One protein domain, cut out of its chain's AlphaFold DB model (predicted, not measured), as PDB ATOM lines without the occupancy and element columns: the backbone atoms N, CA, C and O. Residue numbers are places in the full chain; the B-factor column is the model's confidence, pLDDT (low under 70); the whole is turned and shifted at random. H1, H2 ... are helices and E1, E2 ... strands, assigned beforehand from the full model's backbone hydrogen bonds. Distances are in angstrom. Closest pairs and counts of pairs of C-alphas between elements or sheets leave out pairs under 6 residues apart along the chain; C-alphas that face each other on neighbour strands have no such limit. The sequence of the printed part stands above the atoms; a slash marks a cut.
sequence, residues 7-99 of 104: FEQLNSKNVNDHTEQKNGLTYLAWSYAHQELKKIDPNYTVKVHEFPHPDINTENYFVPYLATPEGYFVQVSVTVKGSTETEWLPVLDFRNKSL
ATOM      1  N   PHE A   7      -6.329 -24.437  26.241       91.88
ATOM      2  CA  PHE A   7      -7.654 -24.731  25.698       91.88
ATOM      3  C   PHE A   7      -7.561 -25.381  24.314       91.88
ATOM      4  O   PHE A   7      -8.123 -26.449  24.105       91.88
ATOM      5  N   GLU A   8      -6.814 -24.784  23.381       94.19
ATOM      6  CA  GLU A   8      -6.672 -25.330  22.029       94.19
ATOM      7  C   GLU A   8      -6.011 -26.718  22.037       94.19
ATOM      8  O   GLU A   8      -6.413 -27.583  21.257       94.19
ATOM      9  N   GLN A   9      -5.021 -26.953  22.909       92.38
ATOM     10  CA  GLN A   9      -4.377 -28.265  23.059       92.38
ATOM     11  C   GLN A   9      -5.390 -29.330  23.494       92.38
ATOM     12  O   GLN A   9      -5.469 -30.387  22.864       92.38
ATOM     13  N   LEU A  10      -6.184 -29.048  24.532       92.88
ATOM     14  CA  LEU A  10      -7.174 -29.983  25.074       92.88
ATOM     15  C   LEU A  10      -8.360 -30.183  24.123       92.88
ATOM     16  O   LEU A  10      -8.730 -31.317  23.838       92.88
ATOM     17  N   ASN A  11      -8.909 -29.101  23.570       93.88
ATOM     18  CA  ASN A  11     -10.066 -29.137  22.678       93.88
ATOM     19  C   ASN A  11      -9.779 -29.867  21.351       93.88
ATOM     20  O   ASN A  11     -10.697 -30.360  20.704       93.88
ATOM     21  N   SER A  12      -8.510 -29.962  20.938       93.88
ATOM     22  CA  SER A  12      -8.113 -30.712  19.737       93.88
ATOM     23  C   SER A  12      -8.111 -32.240  19.910       93.88
ATOM     24  O   SER A  12      -7.969 -32.972  18.928       93.88
ATOM     25  N   LYS A  13      -8.246 -32.750  21.143       93.44
ATOM     26  CA  LYS A  13      -8.182 -34.185  21.436       93.44
ATOM     27  C   LYS A  13      -9.481 -34.881  21.045       93.44
ATOM     28  O   LYS A  13     -10.525 -34.665  21.651       93.44
ATOM     29  N   ASN A  14      -9.400 -35.786  20.072       95.44
ATOM     30  CA  ASN A  14     -10.471 -36.744  19.820       95.44
ATOM     31  C   ASN A  14     -10.430 -37.845  20.890       95.44
ATOM     32  O   ASN A  14      -9.380 -38.439  21.139       95.44
ATOM     33  N   VAL A  15     -11.574 -38.100  21.521       96.69
ATOM     34  CA  VAL A  15     -11.710 -39.076  22.608       96.69
ATOM     35  C   VAL A  15     -12.675 -40.216  22.282       96.69
ATOM     36  O   VAL A  15     -12.878 -41.080  23.127       96.69
ATOM     37  N   ASN A  16     -13.262 -40.240  21.081       95.56
ATOM     38  CA  ASN A  16     -14.378 -41.131  20.736       95.56
ATOM     39  C   ASN A  16     -14.066 -42.616  20.988       95.56
ATOM     40  O   ASN A  16     -14.891 -43.315  21.575       95.56
ATOM     41  N   ASP A  17     -12.857 -43.067  20.642       96.50
ATOM     42  CA  ASP A  17     -12.415 -44.465  20.800       96.50
ATOM     43  C   ASP A  17     -12.098 -44.856  22.258       96.50
ATOM     44  O   ASP A  17     -11.802 -46.012  22.556       96.50
ATOM     45  N   HIS A  18     -12.162 -43.897  23.180       96.81
ATOM     46  CA  HIS A  18     -11.906 -44.081  24.609       96.81
ATOM     47  C   HIS A  18     -13.167 -43.887  25.451       96.81
ATOM     48  O   HIS A  18     -13.082 -43.685  26.667       96.81
ATOM     49  N   THR A  19     -14.334 -43.934  24.805       97.00
ATOM     50  CA  THR A  19     -15.626 -43.828  25.474       97.00
ATOM     51  C   THR A  19     -16.324 -45.176  25.612       97.00
ATOM     52  O   THR A  19     -16.141 -46.084  24.804       97.00
ATOM     53  N   GLU A  20     -17.156 -45.296  26.641       94.81
ATOM     54  CA  GLU A  20     -18.099 -46.392  26.830       94.81
ATOM     55  C   GLU A  20     -19.528 -45.847  26.902       94.81
ATOM     56  O   GLU A  20     -19.768 -44.754  27.419       94.81
ATOM     57  N   GLN A  21     -20.496 -46.605  26.387       93.69
ATOM     58  CA  GLN A  21     -21.908 -46.261  26.519       93.69
ATOM     59  C   GLN A  21     -22.557 -47.117  27.596       93.69
ATOM     60  O   GLN A  21     -22.495 -48.347  27.557       93.69
ATOM     61  N   LYS A  22     -23.226 -46.464  28.541       88.69
ATOM     62  CA  LYS A  22     -23.938 -47.132  29.627       88.69
ATOM     63  C   LYS A  22     -25.185 -46.340  29.988       88.69
ATOM     64  O   LYS A  22     -25.118 -45.139  30.220       88.69
ATOM     65  N   ASN A  23     -26.335 -47.015  30.041       87.38
ATOM     66  CA  ASN A  23     -27.623 -46.415  30.417       87.38
ATOM     67  C   ASN A  23     -27.976 -45.125  29.643       87.38
ATOM     68  O   ASN A  23     -28.500 -44.176  30.222       87.38
ATOM     69  N   GLY A  24     -27.663 -45.079  28.344       87.69
ATOM     70  CA  GLY A  24     -27.945 -43.919  27.490       87.69
ATOM     71  C   GLY A  24     -27.002 -42.726  27.679       87.69
ATOM     72  O   GLY A  24     -27.251 -41.675  27.097       87.69
ATOM     73  N   LEU A  25     -25.932 -42.876  28.464       89.69
ATOM     74  CA  LEU A  25     -24.872 -41.883  28.615       89.69
ATOM     75  C   LEU A  25     -23.568 -42.392  27.996       89.69
ATOM     76  O   LEU A  25     -23.293 -43.594  27.998       89.69
ATOM     77  N   THR A  26     -22.770 -41.454  27.494       93.88
ATOM     78  CA  THR A  26     -21.420 -41.701  26.981       93.88
ATOM     79  C   THR A  26     -20.416 -41.245  28.028       93.88
ATOM     80  O   THR A  26     -20.393 -40.071  28.396       93.88
ATOM     81  N   TYR A  27     -19.581 -42.163  28.497       93.19
ATOM     82  CA  TYR A  27     -18.560 -41.908  29.505       93.19
ATOM     83  C   TYR A  27     -17.182 -41.978  28.872       93.19
ATOM     84  O   TYR A  27     -16.880 -42.921  28.149       93.19
ATOM     85  N   LEU A  28     -16.331 -41.002  29.169       96.00
ATOM     86  CA  LEU A  28     -14.912 -41.069  28.846       96.00
ATOM     87  C   LEU A  28     -14.187 -41.903  29.904       96.00
ATOM     88  O   LEU A  28     -14.358 -41.667  31.102       96.00
ATOM     89  N   ALA A  29     -13.338 -42.836  29.477       95.38
ATOM     90  CA  ALA A  29     -12.497 -43.588  30.394       95.38
ATOM     91  C   ALA A  29     -11.582 -42.642  31.193       95.38
ATOM     92  O   ALA A  29     -10.684 -41.993  30.650       95.38
ATOM     93  N   TRP A  30     -11.780 -42.606  32.512       93.00
ATOM     94  CA  TRP A  30     -11.005 -41.790  33.454       93.00
ATOM     95  C   TRP A  30      -9.490 -42.010  33.318       93.00
ATOM     96  O   TRP A  30      -8.701 -41.064  33.322       93.00
ATOM     97  N   SER A  31      -9.067 -43.266  33.152       95.31
ATOM     98  CA  SER A  31      -7.655 -43.622  32.972       95.31
ATOM     99  C   SER A  31      -7.048 -42.981  31.721       95.31
ATOM    100  O   SER A  31      -5.914 -42.501  31.774       95.31
ATOM    101  N   TYR A  32      -7.809 -42.914  30.625       96.69
ATOM    102  CA  TYR A  32      -7.385 -42.251  29.397       96.69
ATOM    103  C   TYR A  32      -7.315 -40.730  29.575       96.69
ATOM    104  O   TYR A  32      -6.310 -40.123  29.204       96.69
ATOM    105  N   ALA A  33      -8.317 -40.120  30.218       95.88
ATOM    106  CA  ALA A  33      -8.297 -38.688  30.519       95.88
ATOM    107  C   ALA A  33      -7.025 -38.297  31.298       95.88
ATOM    108  O   ALA A  33      -6.310 -37.379  30.899       95.88
ATOM    109  N   HIS A  34      -6.658 -39.049  32.341       96.19
ATOM    110  CA  HIS A  34      -5.407 -38.796  33.064       96.19
ATOM    111  C   HIS A  34      -4.150 -39.023  32.245       96.19
ATOM    112  O   HIS A  34      -3.183 -38.283  32.413       96.19
ATOM    113  N   GLN A  35      -4.129 -40.040  31.386       96.25
ATOM    114  CA  GLN A  35      -2.995 -40.261  30.501       96.25
ATOM    115  C   GLN A  35      -2.774 -39.047  29.587       96.25
ATOM    116  O   GLN A  35      -1.635 -38.600  29.446       96.25
ATOM    117  N   GLU A  36      -3.837 -38.495  28.995       96.25
ATOM    118  CA  GLU A  36      -3.736 -37.310  28.138       96.25
ATOM    119  C   GLU A  36      -3.319 -36.062  28.922       96.25
ATOM    120  O   GLU A  36      -2.439 -35.329  28.465       96.25
ATOM    121  N   LEU A  37      -3.859 -35.855  30.129       96.25
ATOM    122  CA  LEU A  37      -3.438 -34.751  30.996       96.25
ATOM    123  C   LEU A  37      -1.958 -34.866  31.393       96.25
ATOM    124  O   LEU A  37      -1.229 -33.887  31.258       96.25
ATOM    125  N   LYS A  38      -1.475 -36.061  31.769       96.25
ATOM    126  CA  LYS A  38      -0.054 -36.312  32.089       96.25
ATOM    127  C   LYS A  38       0.892 -36.040  30.922       96.25
ATOM    128  O   LYS A  38       2.022 -35.620  31.145       96.25
ATOM    129  N   LYS A  39       0.463 -36.303  29.680       95.31
ATOM    130  CA  LYS A  39       1.263 -35.999  28.479       95.31
ATOM    131  C   LYS A  39       1.442 -34.491  28.282       95.31
ATOM    132  O   LYS A  39       2.462 -34.073  27.746       95.31
ATOM    133  N   ILE A  40       0.450 -33.697  28.682       94.38
ATOM    134  CA  ILE A  40       0.449 -32.233  28.550       94.38
ATOM    135  C   ILE A  40       1.166 -31.574  29.732       94.38
ATOM    136  O   ILE A  40       1.906 -30.606  29.546       94.38
ATOM    137  N   ASP A  41       0.933 -32.089  30.935       96.44
ATOM    138  CA  ASP A  41       1.526 -31.635  32.185       96.44
ATOM    139  C   ASP A  41       1.847 -32.842  33.088       96.44
ATOM    140  O   ASP A  41       0.960 -33.372  33.765       96.44
ATOM    141  N   PRO A  42       3.118 -33.283  33.140       96.94
ATOM    142  CA  PRO A  42       3.543 -34.369  34.021       96.94
ATOM    143  C   PRO A  42       3.297 -34.098  35.513       96.94
ATOM    144  O   PRO A  42       3.253 -35.051  36.291       96.94
ATOM    145  N   ASN A  43       3.127 -32.828  35.900       96.94
ATOM    146  CA  ASN A  43       2.879 -32.386  37.271       96.94
ATOM    147  C   ASN A  43       1.401 -32.047  37.535       96.94
ATOM    148  O   ASN A  43       1.111 -31.455  38.576       96.94
ATOM    149  N   TYR A  44       0.473 -32.390  36.627       97.25
ATOM    150  CA  TYR A  44      -0.959 -32.167  36.858       97.25
ATOM    151  C   TYR A  44      -1.395 -32.794  38.195       97.25
ATOM    152  O   TYR A  44      -0.872 -33.833  38.620       97.25
ATOM    153  N   THR A  45      -2.381 -32.191  38.853       98.19
ATOM    154  CA  THR A  45      -2.881 -32.688  40.139       98.19
ATOM    155  C   THR A  45      -4.390 -32.863  40.128       98.19
ATOM    156  O   THR A  45      -5.122 -32.216  39.378       98.19
ATOM    157  N   VAL A  46      -4.851 -33.782  40.974       97.88
ATOM    158  CA  VAL A  46      -6.265 -34.011  41.265       97.88
ATOM    159  C   VAL A  46      -6.419 -33.941  42.769       97.88
ATOM    160  O   VAL A  46      -5.708 -34.637  43.497       97.88
ATOM    161  N   LYS A  47      -7.347 -33.114  43.232       98.25
ATOM    162  CA  LYS A  47      -7.706 -33.006  44.639       98.25
ATOM    163  C   LYS A  47      -9.144 -33.460  44.814       98.25
ATOM    164  O   LYS A  47     -10.058 -32.824  44.300       98.25
ATOM    165  N   VAL A  48      -9.327 -34.531  45.575       97.88
ATOM    166  CA  VAL A  48     -10.630 -34.875  46.148       97.88
ATOM    167  C   VAL A  48     -10.796 -34.040  47.409       97.88
ATOM    168  O   VAL A  48      -9.886 -33.993  48.238       97.88
ATOM    169  N   HIS A  49     -11.911 -33.325  47.523       98.06
ATOM    170  CA  HIS A  49     -12.203 -32.556  48.729       98.06
ATOM    171  C   HIS A  49     -12.954 -33.421  49.729       98.06
ATOM    172  O   HIS A  49     -13.800 -34.236  49.360       98.06
ATOM    173  N   GLU A  50     -12.625 -33.230  50.998       97.00
ATOM    174  CA  GLU A  50     -13.170 -34.004  52.103       97.00
ATOM    175  C   GLU A  50     -14.019 -33.099  53.001       97.00
ATOM    176  O   GLU A  50     -13.738 -31.910  53.168       97.00
ATOM    177  N   PHE A  51     -15.068 -33.673  53.580       95.31
ATOM    178  CA  PHE A  51     -16.065 -32.984  54.392       95.31
ATOM    179  C   PHE A  51     -16.227 -33.697  55.737       95.31
ATOM    180  O   PHE A  51     -15.992 -34.904  55.810       95.31
ATOM    181  N   PRO A  52     -16.638 -32.997  56.807       94.00
ATOM    182  CA  PRO A  52     -16.960 -33.645  58.073       94.00
ATOM    183  C   PRO A  52     -18.035 -34.721  57.887       94.00
ATOM    184  O   PRO A  52     -19.016 -34.512  57.168       94.00
ATOM    185  N   HIS A  53     -17.874 -35.866  58.548       91.06
ATOM    186  CA  HIS A  53     -18.882 -36.919  58.477       91.06
ATOM    187  C   HIS A  53     -20.193 -36.466  59.150       91.06
ATOM    188  O   HIS A  53     -20.156 -35.976  60.279       91.06
ATOM    189  N   PRO A  54     -21.365 -36.661  58.511       85.88
ATOM    190  CA  PRO A  54     -22.635 -36.111  58.998       85.88
ATOM    191  C   PRO A  54     -23.052 -36.641  60.377       85.88
ATOM    192  O   PRO A  54     -23.681 -35.917  61.142       85.88
ATOM    193  N   ASP A  55     -22.688 -37.887  60.689       88.25
ATOM    194  CA  ASP A  55     -23.112 -38.572  61.917       88.25
ATOM    195  C   ASP A  55     -21.967 -38.831  62.920       88.25
ATOM    196  O   ASP A  55     -22.197 -39.410  63.978       88.25
ATOM    197  N   ILE A  56     -20.727 -38.417  62.614       88.25
ATOM    198  CA  ILE A  56     -19.562 -38.630  63.493       88.25
ATOM    199  C   ILE A  56     -19.023 -37.262  63.894       88.25
ATOM    200  O   ILE A  56     -18.370 -36.577  63.112       88.25
ATOM    201  N   ASN A  57     -19.291 -36.870  65.140       82.31
ATOM    202  CA  ASN A  57     -18.860 -35.588  65.686       82.31
ATOM    203  C   ASN A  57     -17.467 -35.709  66.323       82.31
ATOM    204  O   ASN A  57     -17.314 -35.700  67.545       82.31
ATOM    205  N   THR A  58     -16.450 -35.918  65.492       87.75
ATOM    206  CA  THR A  58     -15.042 -35.933  65.907       87.75
ATOM    207  C   THR A  58     -14.266 -34.975  65.016       87.75
ATOM    208  O   THR A  58     -14.386 -35.040  63.798       87.75
ATOM    209  N   GLU A  59     -13.446 -34.108  65.609       81.25
ATOM    210  CA  GLU A  59     -12.790 -32.992  64.901       81.25
ATOM    211  C   GLU A  59     -11.827 -33.417  63.774       81.25
ATOM    212  O   GLU A  59     -11.451 -32.593  62.949       81.25
ATOM    213  N   ASN A  60     -11.453 -34.699  63.705       88.56
ATOM    214  CA  ASN A  60     -10.475 -35.229  62.752       88.56
ATOM    215  C   ASN A  60     -11.020 -36.391  61.906       88.56
ATOM    216  O   ASN A  60     -10.262 -37.286  61.536       88.56
ATOM    217  N   TYR A  61     -12.328 -36.419  61.634       93.06
ATOM    218  CA  TYR A  61     -12.933 -37.457  60.799       93.06
ATOM    219  C   TYR A  61     -13.642 -36.855  59.581       93.06
ATOM    220  O   TYR A  61     -14.711 -36.249  59.693       93.06
ATOM    221  N   PHE A  62     -13.035 -37.051  58.411       94.94
ATOM    222  CA  PHE A  62     -13.498 -36.510  57.139       94.94
ATOM    223  C   PHE A  62     -13.797 -37.629  56.138       94.94
ATOM    224  O   PHE A  62     -13.200 -38.704  56.181       94.94
ATOM    225  N   VAL A  63     -14.739 -37.363  55.237       94.88
ATOM    226  CA  VAL A  63     -15.179 -38.265  54.171       94.88
ATOM    227  C   VAL A  63     -15.171 -37.555  52.818       94.88
ATOM    228  O   VAL A  63     -15.398 -36.347  52.765       94.88
ATOM    229  N   PRO A  64     -14.965 -38.271  51.699       96.25
ATOM    230  CA  PRO A  64     -14.837 -37.670  50.368       96.25
ATOM    231  C   PRO A  64     -16.193 -37.292  49.741       96.25
ATOM    232  O   PRO A  64     -16.338 -37.306  48.521       96.25
ATOM    233  N   TYR A  65     -17.214 -37.013  50.555       95.19
ATOM    234  CA  TYR A  65     -18.546 -36.631  50.100       95.19
ATOM    235  C   TYR A  65     -19.211 -35.650  51.065       95.19
ATOM    236  O   TYR A  65     -19.031 -35.713  52.278       95.19
ATOM    237  N   LEU A  66     -20.053 -34.786  50.519       95.00
ATOM    238  CA  LEU A  66     -20.978 -33.945  51.253       95.00
ATOM    239  C   LEU A  66     -22.343 -34.636  51.314       95.00
ATOM    240  O   LEU A  66     -22.920 -34.965  50.278       95.00
ATOM    241  N   ALA A  67     -22.871 -34.834  52.521       92.50
ATOM    242  CA  ALA A  67     -24.241 -35.295  52.724       92.50
ATOM    243  C   ALA A  67     -25.202 -34.100  52.821       92.50
ATOM    244  O   ALA A  67     -25.012 -33.199  53.636       92.50
ATOM    245  N   THR A  68     -26.260 -34.123  52.016       90.75
ATOM    246  CA  THR A  68     -27.311 -33.096  51.935       90.75
ATOM    247  C   THR A  68     -28.691 -33.743  52.107       90.75
ATOM    248  O   THR A  68     -28.807 -34.969  51.993       90.75
ATOM    249  N   PRO A  69     -29.757 -32.971  52.388       88.00
ATOM    250  CA  PRO A  69     -31.125 -33.495  52.345       88.00
ATOM    251  C   PRO A  69     -31.492 -34.138  50.994       88.00
ATOM    252  O   PRO A  69     -32.266 -35.091  50.958       88.00
ATOM    253  N   GLU A  70     -30.903 -33.659  49.900       86.25
ATOM    254  CA  GLU A  70     -31.170 -34.086  48.525       86.25
ATOM    255  C   GLU A  70     -30.319 -35.289  48.077       86.25
ATOM    256  O   GLU A  70     -30.549 -35.837  46.998       86.25
ATOM    257  N   GLY A  71     -29.350 -35.716  48.895       90.75
ATOM    258  CA  GLY A  71     -28.458 -36.832  48.600       90.75
ATOM    259  C   GLY A  71     -26.995 -36.538  48.898       90.75
ATOM    260  O   GLY A  71     -26.670 -35.763  49.799       90.75
ATOM    261  N   TYR A  72     -26.100 -37.164  48.142       94.12
ATOM    262  CA  TYR A  72     -24.656 -37.035  48.327       94.12
ATOM    263  C   TYR A  72     -24.000 -36.361  47.129       94.12
ATOM    264  O   TYR A  72     -24.372 -36.616  45.984       94.12
ATOM    265  N   PHE A  73     -22.988 -35.543  47.399       95.81
ATOM    266  CA  PHE A  73     -22.191 -34.863  46.385       95.81
ATOM    267  C   PHE A  73     -20.707 -35.066  46.651       95.81
ATOM    268  O   PHE A  73     -20.286 -35.156  47.799       95.81
ATOM    269  N   VAL A  74     -19.907 -35.088  45.596       97.25
ATOM    270  CA  VAL A  74     -18.446 -35.044  45.678       97.25
ATOM    271  C   VAL A  74     -17.950 -33.766  45.021       97.25
ATOM    272  O   VAL A  74     -18.588 -33.253  44.098       97.25
ATOM    273  N   GLN A  75     -16.812 -33.262  45.487       98.19
ATOM    274  CA  GLN A  75     -16.116 -32.149  44.859       98.19
ATOM    275  C   GLN A  75     -14.712 -32.593  44.472       98.19
ATOM    276  O   GLN A  75     -13.985 -33.175  45.282       98.19
ATOM    277  N   VAL A  76     -14.323 -32.291  43.236       97.88
ATOM    278  CA  VAL A  76     -12.989 -32.584  42.713       97.88
ATOM    279  C   VAL A  76     -12.428 -31.325  42.069       97.88
ATOM    280  O   VAL A  76     -13.122 -30.658  41.305       97.88
ATOM    281  N   SER A  77     -11.173 -31.004  42.371       98.50
ATOM    282  CA  SER A  77     -10.407 -30.010  41.619       98.50
ATOM    283  C   SER A  77      -9.348 -30.691  40.771       98.50
ATOM    284  O   SER A  77      -8.636 -31.574  41.255       98.50
ATOM    285  N   VAL A  78      -9.208 -30.251  39.526       97.31
ATOM    286  CA  VAL A  78      -8.146 -30.683  38.615       97.31
ATOM    287  C   VAL A  78      -7.295 -29.470  38.270       97.31
ATOM    288  O   VAL A  78      -7.824 -28.455  37.819       97.31
ATOM    289  N   THR A  79      -5.982 -29.574  38.474       97.88
ATOM    290  CA  THR A  79      -5.023 -28.517  38.136       97.88
ATOM    291  C   THR A  79      -4.113 -28.971  37.000       97.88
ATOM    292  O   THR A  79      -3.438 -29.993  37.117       97.88
ATOM    293  N   VAL A  80      -4.067 -28.197  35.913       97.00
ATOM    294  CA  VAL A  80      -3.243 -28.450  34.719       97.00
ATOM    295  C   VAL A  80      -2.530 -27.157  34.332       97.00
ATOM    296  O   VAL A  80      -3.167 -26.124  34.149       97.00
ATOM    297  N   LYS A  81      -1.198 -27.190  34.229       95.25
ATOM    298  CA  LYS A  81      -0.327 -26.025  33.981       95.25
ATOM    299  C   LYS A  81      -0.630 -24.828  34.898       95.25
ATOM    300  O   LYS A  81      -0.563 -23.678  34.478       95.25
ATOM    301  N   GLY A  82      -0.975 -25.106  36.156       94.94
ATOM    302  CA  GLY A  82      -1.315 -24.093  37.162       94.94
ATOM    303  C   GLY A  82      -2.748 -23.549  37.092       94.94
ATOM    304  O   GLY A  82      -3.165 -22.852  38.015       94.94
ATOM    305  N   SER A  83      -3.532 -23.892  36.067       94.56
ATOM    306  CA  SER A  83      -4.962 -23.569  35.990       94.56
ATOM    307  C   SER A  83      -5.777 -24.636  36.709       94.56
ATOM    308  O   SER A  83      -5.575 -25.819  36.453       94.56
ATOM    309  N   THR A  84      -6.678 -24.233  37.607       97.38
ATOM    310  CA  THR A  84      -7.499 -25.158  38.403       97.38
ATOM    311  C   THR A  84      -8.969 -24.996  38.070       97.38
ATOM    312  O   THR A  84      -9.504 -23.903  38.230       97.38
ATOM    313  N   GLU A  85      -9.616 -26.098  37.707       96.19
ATOM    314  CA  GLU A  85     -11.069 -26.192  37.582       96.19
ATOM    315  C   GLU A  85     -11.622 -27.043  38.724       96.19
ATOM    316  O   GLU A  85     -10.966 -27.981  39.182       96.19
ATOM    317  N   THR A  86     -12.807 -26.693  39.228       98.25
ATOM    318  CA  THR A  86     -13.452 -27.401  40.343       98.25
ATOM    319  C   THR A  86     -14.886 -27.742  39.994       98.25
ATOM    320  O   THR A  86     -15.671 -26.862  39.648       98.25
ATOM    321  N   GLU A  87     -15.235 -29.013  40.151       97.06
ATOM    322  CA  GLU A  87     -16.537 -29.550  39.780       97.06
ATOM    323  C   GLU A  87     -17.226 -30.196  40.980       97.06
ATOM    324  O   GLU A  87     -16.585 -30.786  41.854       97.06
ATOM    325  N   TRP A  88     -18.555 -30.092  40.992       96.75
ATOM    326  CA  TRP A  88     -19.435 -30.798  41.915       96.75
ATOM    327  C   TRP A  88     -20.234 -31.837  41.147       96.75
ATOM    328  O   TRP A  88     -20.869 -31.509  40.145       96.75
ATOM    329  N   LEU A  89     -20.245 -33.072  41.641       93.75
ATOM    330  CA  LEU A  89     -20.988 -34.164  41.021       93.75
ATOM    331  C   LEU A  89     -21.886 -34.852  42.053       93.75
ATOM    332  O   LEU A  89     -21.420 -35.149  43.157       93.75
ATOM    333  N   PRO A  90     -23.163 -35.121  41.727       93.44
ATOM    334  CA  PRO A  90     -24.007 -35.951  42.572       93.44
ATOM    335  C   PRO A  90     -23.519 -37.403  42.543       93.44
ATOM    336  O   PRO A  90     -23.090 -37.907  41.503       93.44
ATOM    337  N   VAL A  91     -23.634 -38.104  43.668       91.88
ATOM    338  CA  VAL A  91     -23.433 -39.556  43.709       91.88
ATOM    339  C   VAL A  91     -24.695 -40.229  43.180       91.88
ATOM    340  O   VAL A  91     -25.794 -40.004  43.694       91.88
ATOM    341  N   LEU A  92     -24.537 -41.046  42.141       89.19
ATOM    342  CA  LEU A  92     -25.643 -41.653  41.406       89.19
ATOM    343  C   LEU A  92     -25.747 -43.163  41.665       89.19
ATOM    344  O   LEU A  92     -24.742 -43.844  41.867       89.19
ATOM    345  N   ASP A  93     -26.967 -43.696  41.598       86.44
ATOM    346  CA  ASP A  93     -27.235 -45.131  41.524       86.44
ATOM    347  C   ASP A  93     -26.943 -45.700  40.118       86.44
ATOM    348  O   ASP A  93     -26.641 -44.985  39.160       86.44
ATOM    349  N   PHE A  94     -27.095 -47.019  39.954       82.12
ATOM    350  CA  PHE A  94     -26.895 -47.700  38.666       82.12
ATOM    351  C   PHE A  94     -27.903 -47.302  37.571       82.12
ATOM    352  O   PHE A  94     -27.793 -47.797  36.452       82.12
ATOM    353  N   ARG A  95     -28.893 -46.455  37.875       84.62
ATOM    354  CA  ARG A  95     -29.902 -45.913  36.951       84.62
ATOM    355  C   ARG A  95     -29.701 -44.413  36.720       84.62
ATOM    356  O   ARG A  95     -30.600 -43.771  36.179       84.62
ATOM    357  N   ASN A  96     -28.550 -43.864  37.116       81.56
ATOM    358  CA  ASN A  96     -28.198 -42.450  37.001       81.56
ATOM    359  C   ASN A  96     -29.124 -41.511  37.793       81.56
ATOM    360  O   ASN A  96     -29.367 -40.379  37.378       81.56
ATOM    361  N   LYS A  97     -29.655 -41.966  38.932       83.81
ATOM    362  CA  LYS A  97     -30.429 -41.130  39.860       83.81
ATOM    363  C   LYS A  97     -29.618 -40.833  41.109       83.81
ATOM    364  O   LYS A  97     -28.940 -41.723  41.609       83.81
ATOM    365  N   SER A  98     -29.717 -39.613  41.631       83.12
ATOM    366  CA  SER A  98     -29.051 -39.235  42.881       83.12
ATOM    367  C   SER A  98     -29.426 -40.186  44.018       83.12
ATOM    368  O   SER A  98     -30.604 -40.504  44.206       83.12
ATOM    369  N   LEU A  99     -28.425 -40.637  44.775       84.94
ATOM    370  CA  LEU A  99     -28.645 -41.445  45.970       84.94
ATOM    371  C   LEU A  99     -29.272 -40.590  47.069       84.94
ATOM    372  O   LEU A  99     -28.709 -39.569  47.460       84.94
TER     373      LEU A  99
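This is residues 7 to 99 of the 104 residues of the protein "DUF1071 domain-containing protein" of Mammaliicoccus sciuri (UniProt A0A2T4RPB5). A small, twisted sheet is built round one long hairpin, E5 and E6, with the two short strands E3 and E4 one after the other along the free side of E5, and a long loop, residues 49 to 65, running out between them. A second limb, made of H2 and the little hairpin of E1 and E2, meets the sheet near the end of E5 and forms a loose V with it, with short H1 beyond. The printed part has 93 residues with two named helices and six named strands, in the order H1 E1 E2 H2 E3 E4 E5 E6; the class is mixed, and the neighbour strands are antiparallel. The whole is loose, with a radius of gyration of the C-alphas of 16.2 A, and flat, spanning 46 by 34 by 18 A.

The branched sheet has E5, residues 71 to 80, as the strand with three neighbours. E6, residues 83 to 90, lies on one side of it, antiparallel at 163 degrees, with N 78 and O 85 2.9 A apart, within hydrogen-bond range. On the other side are E3, residues 45 to 48, beside residues 76 to 79, with N 47 and O 77 at 2.8 A, and E4, residues 66 to 68, beside residues 71 to 73, with N 66 and O 73 at 2.8 A. E4, E5 and E6 form a meander, each strand the antiparallel neighbour of the one before. The sheet is twisted, its C-alphas up to 4.2 A off the best plane. H2, residues 30 to 40, is on this sheet but only grazes it with residues 34 to 40; its closest C-alphas to E5 are those of Leu 37 and Val 80, 7.3 A apart. E1, residues 19 to 22, and E2, residues 25 to 28, form a hairpin, with N 20 and O 27 at 2.8 A, and are apart from the strands of the branched sheet. H1, residues 7 to 11, is not on that sheet and is only just apart from H2, 8.3 A at the closest. In H1 and H2 every O i to N i+4 pair is within hydrogen-bond range.

E5 is 30.0 A long, from C-alpha 71 at (-28.458, -36.832, 48.600) to C-alpha 80 at (-3.243, -28.450, 34.719). E6 is 23.7 A long and ends with C-alpha 90 at (-24.007, -35.951, 42.572). H2 is 15.7 A long; E1, E2 and E3 measure 9.9, 10.0 and 10.0 A, E4 6.4 A. H1, 5.9 A, begins with C-alpha 7 at (-7.654, -24.731, 25.698).

The two C-alphas farthest apart are those of Ser 12 and Asn 57, 47.4 A. The printed part has no cut, and the link from E3 to E4 is long, 17 residues, with residues 51 to 52 paired antiparallel with residues 62 to 63. The mean pLDDT of the printed part is 93.3, and no printed residue is under 70.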